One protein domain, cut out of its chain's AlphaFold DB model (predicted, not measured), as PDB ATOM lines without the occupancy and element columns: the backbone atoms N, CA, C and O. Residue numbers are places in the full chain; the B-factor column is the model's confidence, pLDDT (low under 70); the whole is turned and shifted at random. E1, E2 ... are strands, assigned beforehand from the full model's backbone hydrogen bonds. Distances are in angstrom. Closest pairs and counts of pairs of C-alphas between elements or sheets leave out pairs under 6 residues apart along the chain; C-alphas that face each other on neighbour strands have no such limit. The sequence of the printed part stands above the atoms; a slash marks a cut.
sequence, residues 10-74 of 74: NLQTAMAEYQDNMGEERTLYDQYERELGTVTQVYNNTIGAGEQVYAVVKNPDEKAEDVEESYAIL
ATOM      1  N   ASN A  10     156.329 103.067 163.851       45.66
ATOM      2  CA  ASN A  10     156.243 101.733 164.434       45.66
ATOM      3  C   ASN A  10     157.599 101.001 164.503       45.66
ATOM      4  O   ASN A  10     157.741 100.088 165.305       45.66
ATOM      5  N   LEU A  11     158.612 101.388 163.708       46.34
ATOM      6  CA  LEU A  11     159.962 100.812 163.841       46.34
ATOM      7  C   LEU A  11     160.746 101.406 165.030       46.34
ATOM      8  O   LEU A  11     161.728 100.810 165.454       46.34
ATOM      9  N   GLN A  12     160.306 102.538 165.603       48.38
ATOM     10  CA  GLN A  12     160.874 103.046 166.863       48.38
ATOM     11  C   GLN A  12     160.475 102.174 168.059       48.38
ATOM     12  O   GLN A  12     161.258 102.043 168.996       48.38
ATOM     13  N   THR A  13     159.320 101.502 167.990       41.66
ATOM     14  CA  THR A  13     158.854 100.544 169.006       41.66
ATOM     15  C   THR A  13     159.796  99.339 169.146       41.66
ATOM     16  O   THR A  13     159.956  98.825 170.245       41.66
ATOM     17  N   ALA A  14     160.517  98.950 168.086       45.34
ATOM     18  CA  ALA A  14     161.483  97.843 168.123       45.34
ATOM     19  C   ALA A  14     162.867  98.220 168.710       45.34
ATOM     20  O   ALA A  14     163.764  97.384 168.789       45.34
ATOM     21  N   MET A  15     163.100  99.481 169.099       52.00
ATOM     22  CA  MET A  15     164.444  99.967 169.467       52.00
ATOM     23  C   MET A  15     164.791  99.813 170.957       52.00
ATOM     24  O   MET A  15     165.955  99.964 171.321       52.00
ATOM     25  N   ALA A  16     163.815  99.473 171.803       52.00
ATOM     26  CA  ALA A  16     164.030  99.141 173.214       52.00
ATOM     27  C   ALA A  16     164.205  97.628 173.460       52.00
ATOM     28  O   ALA A  16     164.598  97.235 174.554       52.00
ATOM     29  N   GLU A  17     163.995  96.771 172.453       47.72
ATOM     30  CA  GLU A  17     164.015  95.298 172.571       47.72
ATOM     31  C   GLU A  17     165.356  94.681 173.036       47.72
ATOM     32  O   GLU A  17     165.426  93.477 173.259       47.72
ATOM     33  N   TYR A  18     166.428  95.463 173.214       48.25
ATOM     34  CA  TYR A  18     167.779  94.938 173.465       48.25
ATOM     35  C   TYR A  18     168.461  95.445 174.741       48.25
ATOM     36  O   TYR A  18     169.676  95.286 174.884       48.25
ATOM     37  N   GLN A  19     167.735  96.049 175.683       57.44
ATOM     38  CA  GLN A  19     168.309  96.314 177.003       57.44
ATOM     39  C   GLN A  19     167.862  95.239 177.996       57.44
ATOM     40  O   GLN A  19     166.720  95.218 178.439       57.44
ATOM     41  N   ASP A  20     168.793  94.356 178.367       59.16
ATOM     42  CA  ASP A  20     168.600  93.413 179.472       59.16
ATOM     43  C   ASP A  20     168.221  94.160 180.764       59.16
ATOM     44  O   ASP A  20     168.700  95.275 181.024       59.16
ATOM     45  N   ASN A  21     167.397  93.508 181.590       66.69
ATOM     46  CA  ASN A  21     166.929  93.988 182.893       66.69
ATOM     47  C   ASN A  21     166.200  95.343 182.834       66.69
ATOM     48  O   ASN A  21     166.650  96.298 183.464       66.69
ATOM     49  N   MET A  22     165.073  95.430 182.119       73.88
ATOM     50  CA  MET A  22     164.169  96.600 182.073       73.88
ATOM     51  C   MET A  22     163.426  96.864 183.406       73.88
ATOM     52  O   MET A  22     162.224  97.078 183.440       73.88
ATOM     53  N   GLY A  23     164.116  96.813 184.543       79.44
ATOM     54  CA  GLY A  23     163.516  97.130 185.839       79.44
ATOM     55  C   GLY A  23     163.185  98.617 185.997       79.44
ATOM     56  O   GLY A  23     163.617  99.452 185.203       79.44
ATOM     57  N   GLU A  24     162.464  98.946 187.069       84.25
ATOM     58  CA  GLU A  24     162.330 100.333 187.534       84.25
ATOM     59  C   GLU A  24     163.714 100.991 187.695       84.25
ATOM     60  O   GLU A  24     164.716 100.312 187.928       84.25
ATOM     61  N   GLU A  25     163.767 102.313 187.534       86.31
ATOM     62  CA  GLU A  25     164.983 103.144 187.569       86.31
ATOM     63  C   GLU A  25     165.948 102.957 186.383       86.31
ATOM     64  O   GLU A  25     166.979 103.629 186.305       86.31
ATOM     65  N   ARG A  26     165.626 102.103 185.402       85.75
ATOM     66  CA  ARG A  26     166.426 102.011 184.174       85.75
ATOM     67  C   ARG A  26     166.193 103.190 183.251       85.75
ATOM     68  O   ARG A  26     165.070 103.446 182.834       85.75
ATOM     69  N   THR A  27     167.279 103.838 182.844       85.56
ATOM     70  CA  THR A  27     167.256 104.818 181.758       85.56
ATOM     71  C   THR A  27     167.252 104.120 180.401       85.56
ATOM     72  O   THR A  27     168.147 103.326 180.094       85.56
ATOM     73  N   LEU A  28     166.245 104.438 179.594       80.56
ATOM     74  CA  LEU A  28     166.047 103.921 178.251       80.56
ATOM     75  C   LEU A  28     166.646 104.886 177.225       80.56
ATOM     76  O   LEU A  28     166.462 106.103 177.304       80.56
ATOM     77  N   TYR A  29     167.322 104.324 176.229       78.62
ATOM     78  CA  TYR A  29     167.896 105.070 175.116       78.62
ATOM     79  C   TYR A  29     167.375 104.518 173.799       78.62
ATOM     80  O   TYR A  29     167.066 103.334 173.688       78.62
ATOM     81  N   ASP A  30     167.307 105.376 172.791       74.56
ATOM     82  CA  ASP A  30     167.030 104.950 171.429       74.56
ATOM     83  C   ASP A  30     168.309 104.484 170.698       74.56
ATOM     84  O   ASP A  30     169.427 104.611 171.193       74.56
ATOM     85  N   GLN A  31     168.159 103.958 169.481       66.88
ATOM     86  CA  GLN A  31     169.258 103.475 168.621       66.88
ATOM     87  C   GLN A  31     170.303 104.542 168.255       66.88
ATOM     88  O   GLN A  31     171.334 104.214 167.674       66.88
ATOM     89  N   TYR A  32     170.012 105.816 168.515       77.88
ATOM     90  CA  TYR A  32     170.918 106.937 168.302       77.88
ATOM     91  C   TYR A  32     171.523 107.429 169.624       77.88
ATOM     92  O   TYR A  32     172.028 108.549 169.675       77.88
ATOM     93  N   GLU A  33     171.442 106.613 170.681       79.81
ATOM     94  CA  GLU A  33     171.940 106.903 172.028       79.81
ATOM     95  C   GLU A  33     171.276 108.141 172.657       79.81
ATOM     96  O   GLU A  33     171.842 108.796 173.534       79.81
ATOM     97  N   ARG A  34     170.054 108.478 172.225       81.75
ATOM     98  CA  ARG A  34     169.281 109.584 172.799       81.75
ATOM     99  C   ARG A  34     168.428 109.065 173.939       81.75
ATOM    100  O   ARG A  34     167.709 108.081 173.782       81.75
ATOM    101  N   GLU A  35     168.490 109.751 175.072       83.88
ATOM    102  CA  GLU A  35     167.701 109.409 176.252       83.88
ATOM    103  C   GLU A  35     166.201 109.605 175.994       83.88
ATOM    104  O   GLU A  35     165.753 110.691 175.602       83.88
ATOM    105  N   LEU A  36     165.440 108.537 176.228       80.38
ATOM    106  CA  LEU A  36     163.981 108.518 176.152       80.38
ATOM    107  C   LEU A  36     163.351 108.812 177.517       80.38
ATOM    108  O   LEU A  36     162.332 109.495 177.584       80.38
ATOM    109  N   GLY A  37     163.984 108.348 178.595       83.56
ATOM    110  CA  GLY A  37     163.571 108.603 179.971       83.56
ATOM    111  C   GLY A  37     163.919 107.445 180.896       83.56
ATOM    112  O   GLY A  37     164.687 106.559 180.529       83.56
ATOM    113  N   THR A  38     163.336 107.443 182.090       86.56
ATOM    114  CA  THR A  38     163.548 106.413 183.110       86.56
ATOM    115  C   THR A  38     162.284 105.580 183.301       86.56
ATOM    116  O   THR A  38     161.179 106.122 183.340       86.56
ATOM    117  N   VAL A  39     162.440 104.260 183.411       85.25
ATOM    118  CA  VAL A  39     161.351 103.335 183.729       85.25
ATOM    119  C   VAL A  39     160.853 103.633 185.140       85.25
ATOM    120  O   VAL A  39     161.606 103.517 186.106       85.25
ATOM    121  N   THR A  40     159.584 104.005 185.262       86.75
ATOM    122  CA  THR A  40     158.948 104.310 186.552       86.75
ATOM    123  C   THR A  40     158.031 103.196 187.024       86.75
ATOM    124  O   THR A  40     157.799 103.081 188.223       86.75
ATOM    125  N   GLN A  41     157.494 102.387 186.106       83.00
ATOM    126  CA  GLN A  41     156.588 101.288 186.436       83.00
ATOM    127  C   GLN A  41     156.756 100.123 185.466       83.00
ATOM    128  O   GLN A  41     156.932 100.321 184.260       83.00
ATOM    129  N   VAL A  42     156.630  98.910 186.005       82.69
ATOM    130  CA  VAL A  42     156.690  97.657 185.250       82.69
ATOM    131  C   VAL A  42     155.411  96.858 185.469       82.69
ATOM    132  O   VAL A  42     155.070  96.489 186.592       82.69
ATOM    133  N   TYR A  43     154.712  96.545 184.382       80.25
ATOM    134  CA  TYR A  43     153.463  95.796 184.395       80.25
ATOM    135  C   TYR A  43     153.644  94.437 183.733       80.25
ATOM    136  O   TYR A  43     153.925  94.332 182.540       80.25
ATOM    137  N   ASN A  44     153.416  93.376 184.503       76.88
ATOM    138  CA  ASN A  44     153.346  92.019 183.974       76.88
ATOM    139  C   ASN A  44     151.988  91.790 183.308       76.88
ATOM    140  O   ASN A  44     150.963  91.822 183.994       76.88
ATOM    141  N   ASN A  45     151.961  91.506 182.005       68.12
ATOM    142  CA  ASN A  45     150.724  91.099 181.351       68.12
ATOM    143  C   ASN A  45     150.414  89.639 181.715       68.12
ATOM    144  O   ASN A  45     151.036  88.705 181.215       68.12
ATOM    145  N   THR A  46     149.421  89.430 182.577       70.25
ATOM    146  CA  THR A  46     149.008  88.088 183.020       70.25
ATOM    147  C   THR A  46     148.084  87.370 182.031       70.25
ATOM    148  O   THR A  46     147.689  86.236 182.288       70.25
ATOM    149  N   ILE A  47     147.682  88.037 180.943       72.19
ATOM    150  CA  ILE A  47     146.773  87.505 179.914       72.19
ATOM    151  C   ILE A  47     147.549  87.123 178.640       72.19
ATOM    152  O   ILE A  47     147.153  86.194 177.938       72.19
ATOM    153  N   GLY A  48     148.656  87.814 178.356       63.88
ATOM    154  CA  GLY A  48     149.568  87.531 177.244       63.88
ATOM    155  C   GLY A  48     150.561  86.399 177.532       63.88
ATOM    156  O   GLY A  48     150.674  85.904 178.654       63.88
ATOM    157  N   ALA A  49     151.319  85.988 176.513       74.81
ATOM    158  CA  ALA A  49     152.311  84.908 176.587       74.81
ATOM    159  C   ALA A  49     153.622  85.320 177.299       74.81
ATOM    160  O   ALA A  49     154.708  84.971 176.843       74.81
ATOM    161  N   GLY A  50     153.527  86.055 178.413       68.81
ATOM    162  CA  GLY A  50     154.680  86.593 179.147       68.81
ATOM    163  C   GLY A  50     155.133  87.989 178.702       68.81
ATOM    164  O   GLY A  50     156.287  88.337 178.922       68.81
ATOM    165  N   GLU A  51     154.246  88.773 178.084       73.06
ATOM    166  CA  GLU A  51     154.507  90.171 177.711       73.06
ATOM    167  C   GLU A  51     154.675  91.054 178.962       73.06
ATOM    168  O   GLU A  51     154.024  90.841 179.995       73.06
ATOM    169  N   GLN A  52     155.520  92.080 178.867       74.25
ATOM    170  CA  GLN A  52     155.750  93.043 179.942       74.25
ATOM    171  C   GLN A  52     155.673  94.462 179.372       74.25
ATOM    172  O   GLN A  52     156.244  94.752 178.325       74.25
ATOM    173  N   VAL A  53     154.931  95.339 180.047       77.19
ATOM    174  CA  VAL A  53     154.724  96.734 179.638       77.19
ATOM    175  C   VAL A  53     155.457  97.643 180.611       77.19
ATOM    176  O   VAL A  53     155.324  97.485 181.825       77.19
ATOM    177  N   TYR A  54     156.194  98.612 180.084       80.25
ATOM    178  CA  TYR A  54     157.017  99.522 180.877       80.25
ATOM    179  C   TYR A  54     156.550 100.957 180.657       80.25
ATOM    180  O   TYR A  54     156.397 101.402 179.517       80.25
ATOM    181  N   ALA A  55     156.322 101.683 181.751       81.69
ATOM    182  CA  ALA A  55     156.073 103.117 181.705       81.69
ATOM    183  C   ALA A  55     157.408 103.855 181.806       81.69
ATOM    184  O   ALA A  55     158.163 103.632 182.756       81.69
ATOM    185  N   VAL A  56     157.696 104.727 180.838       80.75
ATOM    186  CA  VAL A  56     158.947 105.493 180.782       80.75
ATOM    187  C   VAL A  56     158.631 106.980 180.809       80.75
ATOM    188  O   VAL A  56     157.831 107.470 180.013       80.75
ATOM    189  N   VAL A  57     159.274 107.696 181.730       83.25
ATOM    190  CA  VAL A  57     159.078 109.134 181.938       83.25
ATOM    191  C   VAL A  57     160.414 109.851 181.822       83.25
ATOM    192  O   VAL A  57     161.399 109.456 182.443       83.25
ATOM    193  N   LYS A  58     160.454 110.929 181.036       82.81
ATOM    194  CA  LYS A  58     161.678 111.708 180.818       82.81
ATOM    195  C   LYS A  58     162.115 112.493 182.055       82.81
ATOM    196  O   LYS A  58     163.297 112.513 182.370       82.81
ATOM    197  N   ASN A  59     161.158 113.082 182.771       82.06
ATOM    198  CA  ASN A  59     161.391 113.871 183.978       82.06
ATOM    199  C   ASN A  59     160.528 113.318 185.130       82.06
ATOM    200  O   ASN A  59     159.367 113.701 185.252       82.06
ATOM    201  N   PRO A  60     161.043 112.409 185.976       69.94
ATOM    202  CA  PRO A  60     160.241 111.768 187.025       69.94
ATOM    203  C   PRO A  60     159.800 112.727 188.146       69.94
ATOM    204  O   PRO A  60     158.858 112.423 188.873       69.94
ATOM    205  N   ASP A  61     160.456 113.883 188.283       78.19
ATOM    206  CA  ASP A  61     160.098 114.930 189.250       78.19
ATOM    207  C   ASP A  61     158.975 115.865 188.758       78.19
ATOM    208  O   ASP A  61     158.482 116.704 189.524       78.19
ATOM    209  N   GLU A  62     158.572 115.762 187.485       77.81
ATOM    210  CA  GLU A  62     157.439 116.526 186.961       77.81
ATOM    211  C   GLU A  62     156.122 116.046 187.579       77.81
ATOM    212  O   GLU A  62     155.950 114.896 187.989       77.81
ATOM    213  N   LYS A  63     155.160 116.966 187.694       77.00
ATOM    214  CA  LYS A  63     153.829 116.612 188.182       77.00
ATOM    215  C   LYS A  63     153.180 115.680 187.172       77.00
ATOM    216  O   LYS A  63     153.209 115.968 185.988       77.00
ATOM    217  N   ALA A  64     152.534 114.616 187.643       70.56
ATOM    218  CA  ALA A  64     151.878 113.631 186.778       70.56
ATOM    219  C   ALA A  64     150.887 114.248 185.766       70.56
ATOM    220  O   ALA A  64     150.682 113.697 184.695       70.56
ATOM    221  N   GLU A  65     150.294 115.400 186.090       74.88
ATOM    222  CA  GLU A  65     149.398 116.161 185.205       74.88
ATOM    223  C   GLU A  65     150.125 116.815 184.014       74.88
ATOM    224  O   GLU A  65     149.507 117.066 182.982       74.88
ATOM    225  N   ASP A  66     151.424 117.066 184.163       72.19
ATOM    226  CA  ASP A  66     152.303 117.706 183.183       72.19
ATOM    227  C   ASP A  66     153.203 116.690 182.447       72.19
ATOM    228  O   ASP A  66     153.901 117.059 181.502       72.19
ATOM    229  N   VAL A  67     153.191 115.414 182.858       67.19
ATOM    230  CA  VAL A  67     154.040 114.357 182.288       67.19
ATOM    231  C   VAL A  67     153.403 113.769 181.027       67.19
ATOM    232  O   VAL A  67     152.311 113.205 181.057       67.19
ATOM    233  N   GLU A  68     154.127 113.830 179.909       66.00
ATOM    234  CA  GLU A  68     153.805 113.063 178.704       66.00
ATOM    235  C   GLU A  68     154.277 111.608 178.889       66.00
ATOM    236  O   GLU A  68     155.455 111.289 178.716       66.00
ATOM    237  N   GLU A  69     153.366 110.721 179.300       59.44
ATOM    238  CA  GLU A  69     153.663 109.295 179.477       59.44
ATOM    239  C   GLU A  69     153.828 108.591 178.122       59.44
ATOM    240  O   GLU A  69     152.916 108.569 177.289       59.44
ATOM    241  N   SER A  70     154.988 107.964 177.912       59.19
ATOM    242  CA  SER A  70     155.226 107.098 176.759       59.19
ATOM    243  C   SER A  70     155.086 105.635 177.176       59.19
ATOM    244  O   SER A  70     155.814 105.148 178.045       59.19
ATOM    245  N   TYR A  71     154.135 104.932 176.562       56.03
ATOM    246  CA  TYR A  71     153.915 103.504 176.779       56.03
ATOM    247  C   TYR A  71     154.713 102.701 175.751       56.03
ATOM    248  O   TYR A  71     154.438 102.779 174.552       56.03
ATOM    249  N   ALA A  72     155.676 101.908 176.220       49.91
ATOM    250  CA  ALA A  72     156.375 100.934 175.392       49.91
ATOM    251  C   ALA A  72     155.741  99.548 175.592       49.91
ATOM    252  O   ALA A  72     155.692  99.031 176.711       49.91
ATOM    253  N   ILE A  73     155.240  98.961 174.503       51.25
ATOM    254  CA  ILE A  73     154.795  97.565 174.443       51.25
ATOM    255  C   ILE A  73     155.941  96.783 173.795       51.25
ATOM    256  O   ILE A  73     156.323  97.119 172.672       51.25
ATOM    257  N   LEU A  74     156.490  95.808 174.524       52.91
ATOM    258  CA  LEU A  74     157.586  94.927 174.111       52.91
ATOM    259  C   LEU A  74     157.080  93.490 173.957       52.91
ATOM    260  O   LEU A  74     156.342  93.032 174.863       52.91
TER     261      LEU A  74
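This is residues 10 to 74 of the 74 residues of an uncharacterized protein of Streptococcus oralis subsp. tigurinus (UniProt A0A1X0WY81). With little regular structure, this is a small, strongly twisted sheet: long, bent E2 pairs with short E1 and then E3, E4 lies beyond E3, and residues 61 to 66 stick out. The 65 printed residues hold no named helix and an all-strand meander, E1 to E4, each strand the antiparallel neighbour of the one before. Named elements hold 23 residues. The whole is compact, radius of gyration of the C-alphas 11.9 A, spanning 34 by 28 by 22 A.

E2, residues 35 to 44, is 23.8 A long and bends by 65 degrees at residue 40. E3 is residues 52 to 57, 16.6 A. E1, residues 27 to 29, begins at (167.256, 104.818, 181.758); E4, residues 70 to 73, ends at (154.795, 97.565, 174.443).

Within hydrogen-bond range are N 40 and O 55, 2.9 A, in hairpin E2 and E3; N 28 and O 37, 2.8 A, in hairpin E1 and E2; N 54 and O 72, 3.4 A, in hairpin E3 and E4. E4 is apart from E1 and E2.

The printed part has no cut. The link E3 to E4 is long, 12 residues. Residues 10 to 21 and 67 to 74 are among 25 with pLDDT under 70.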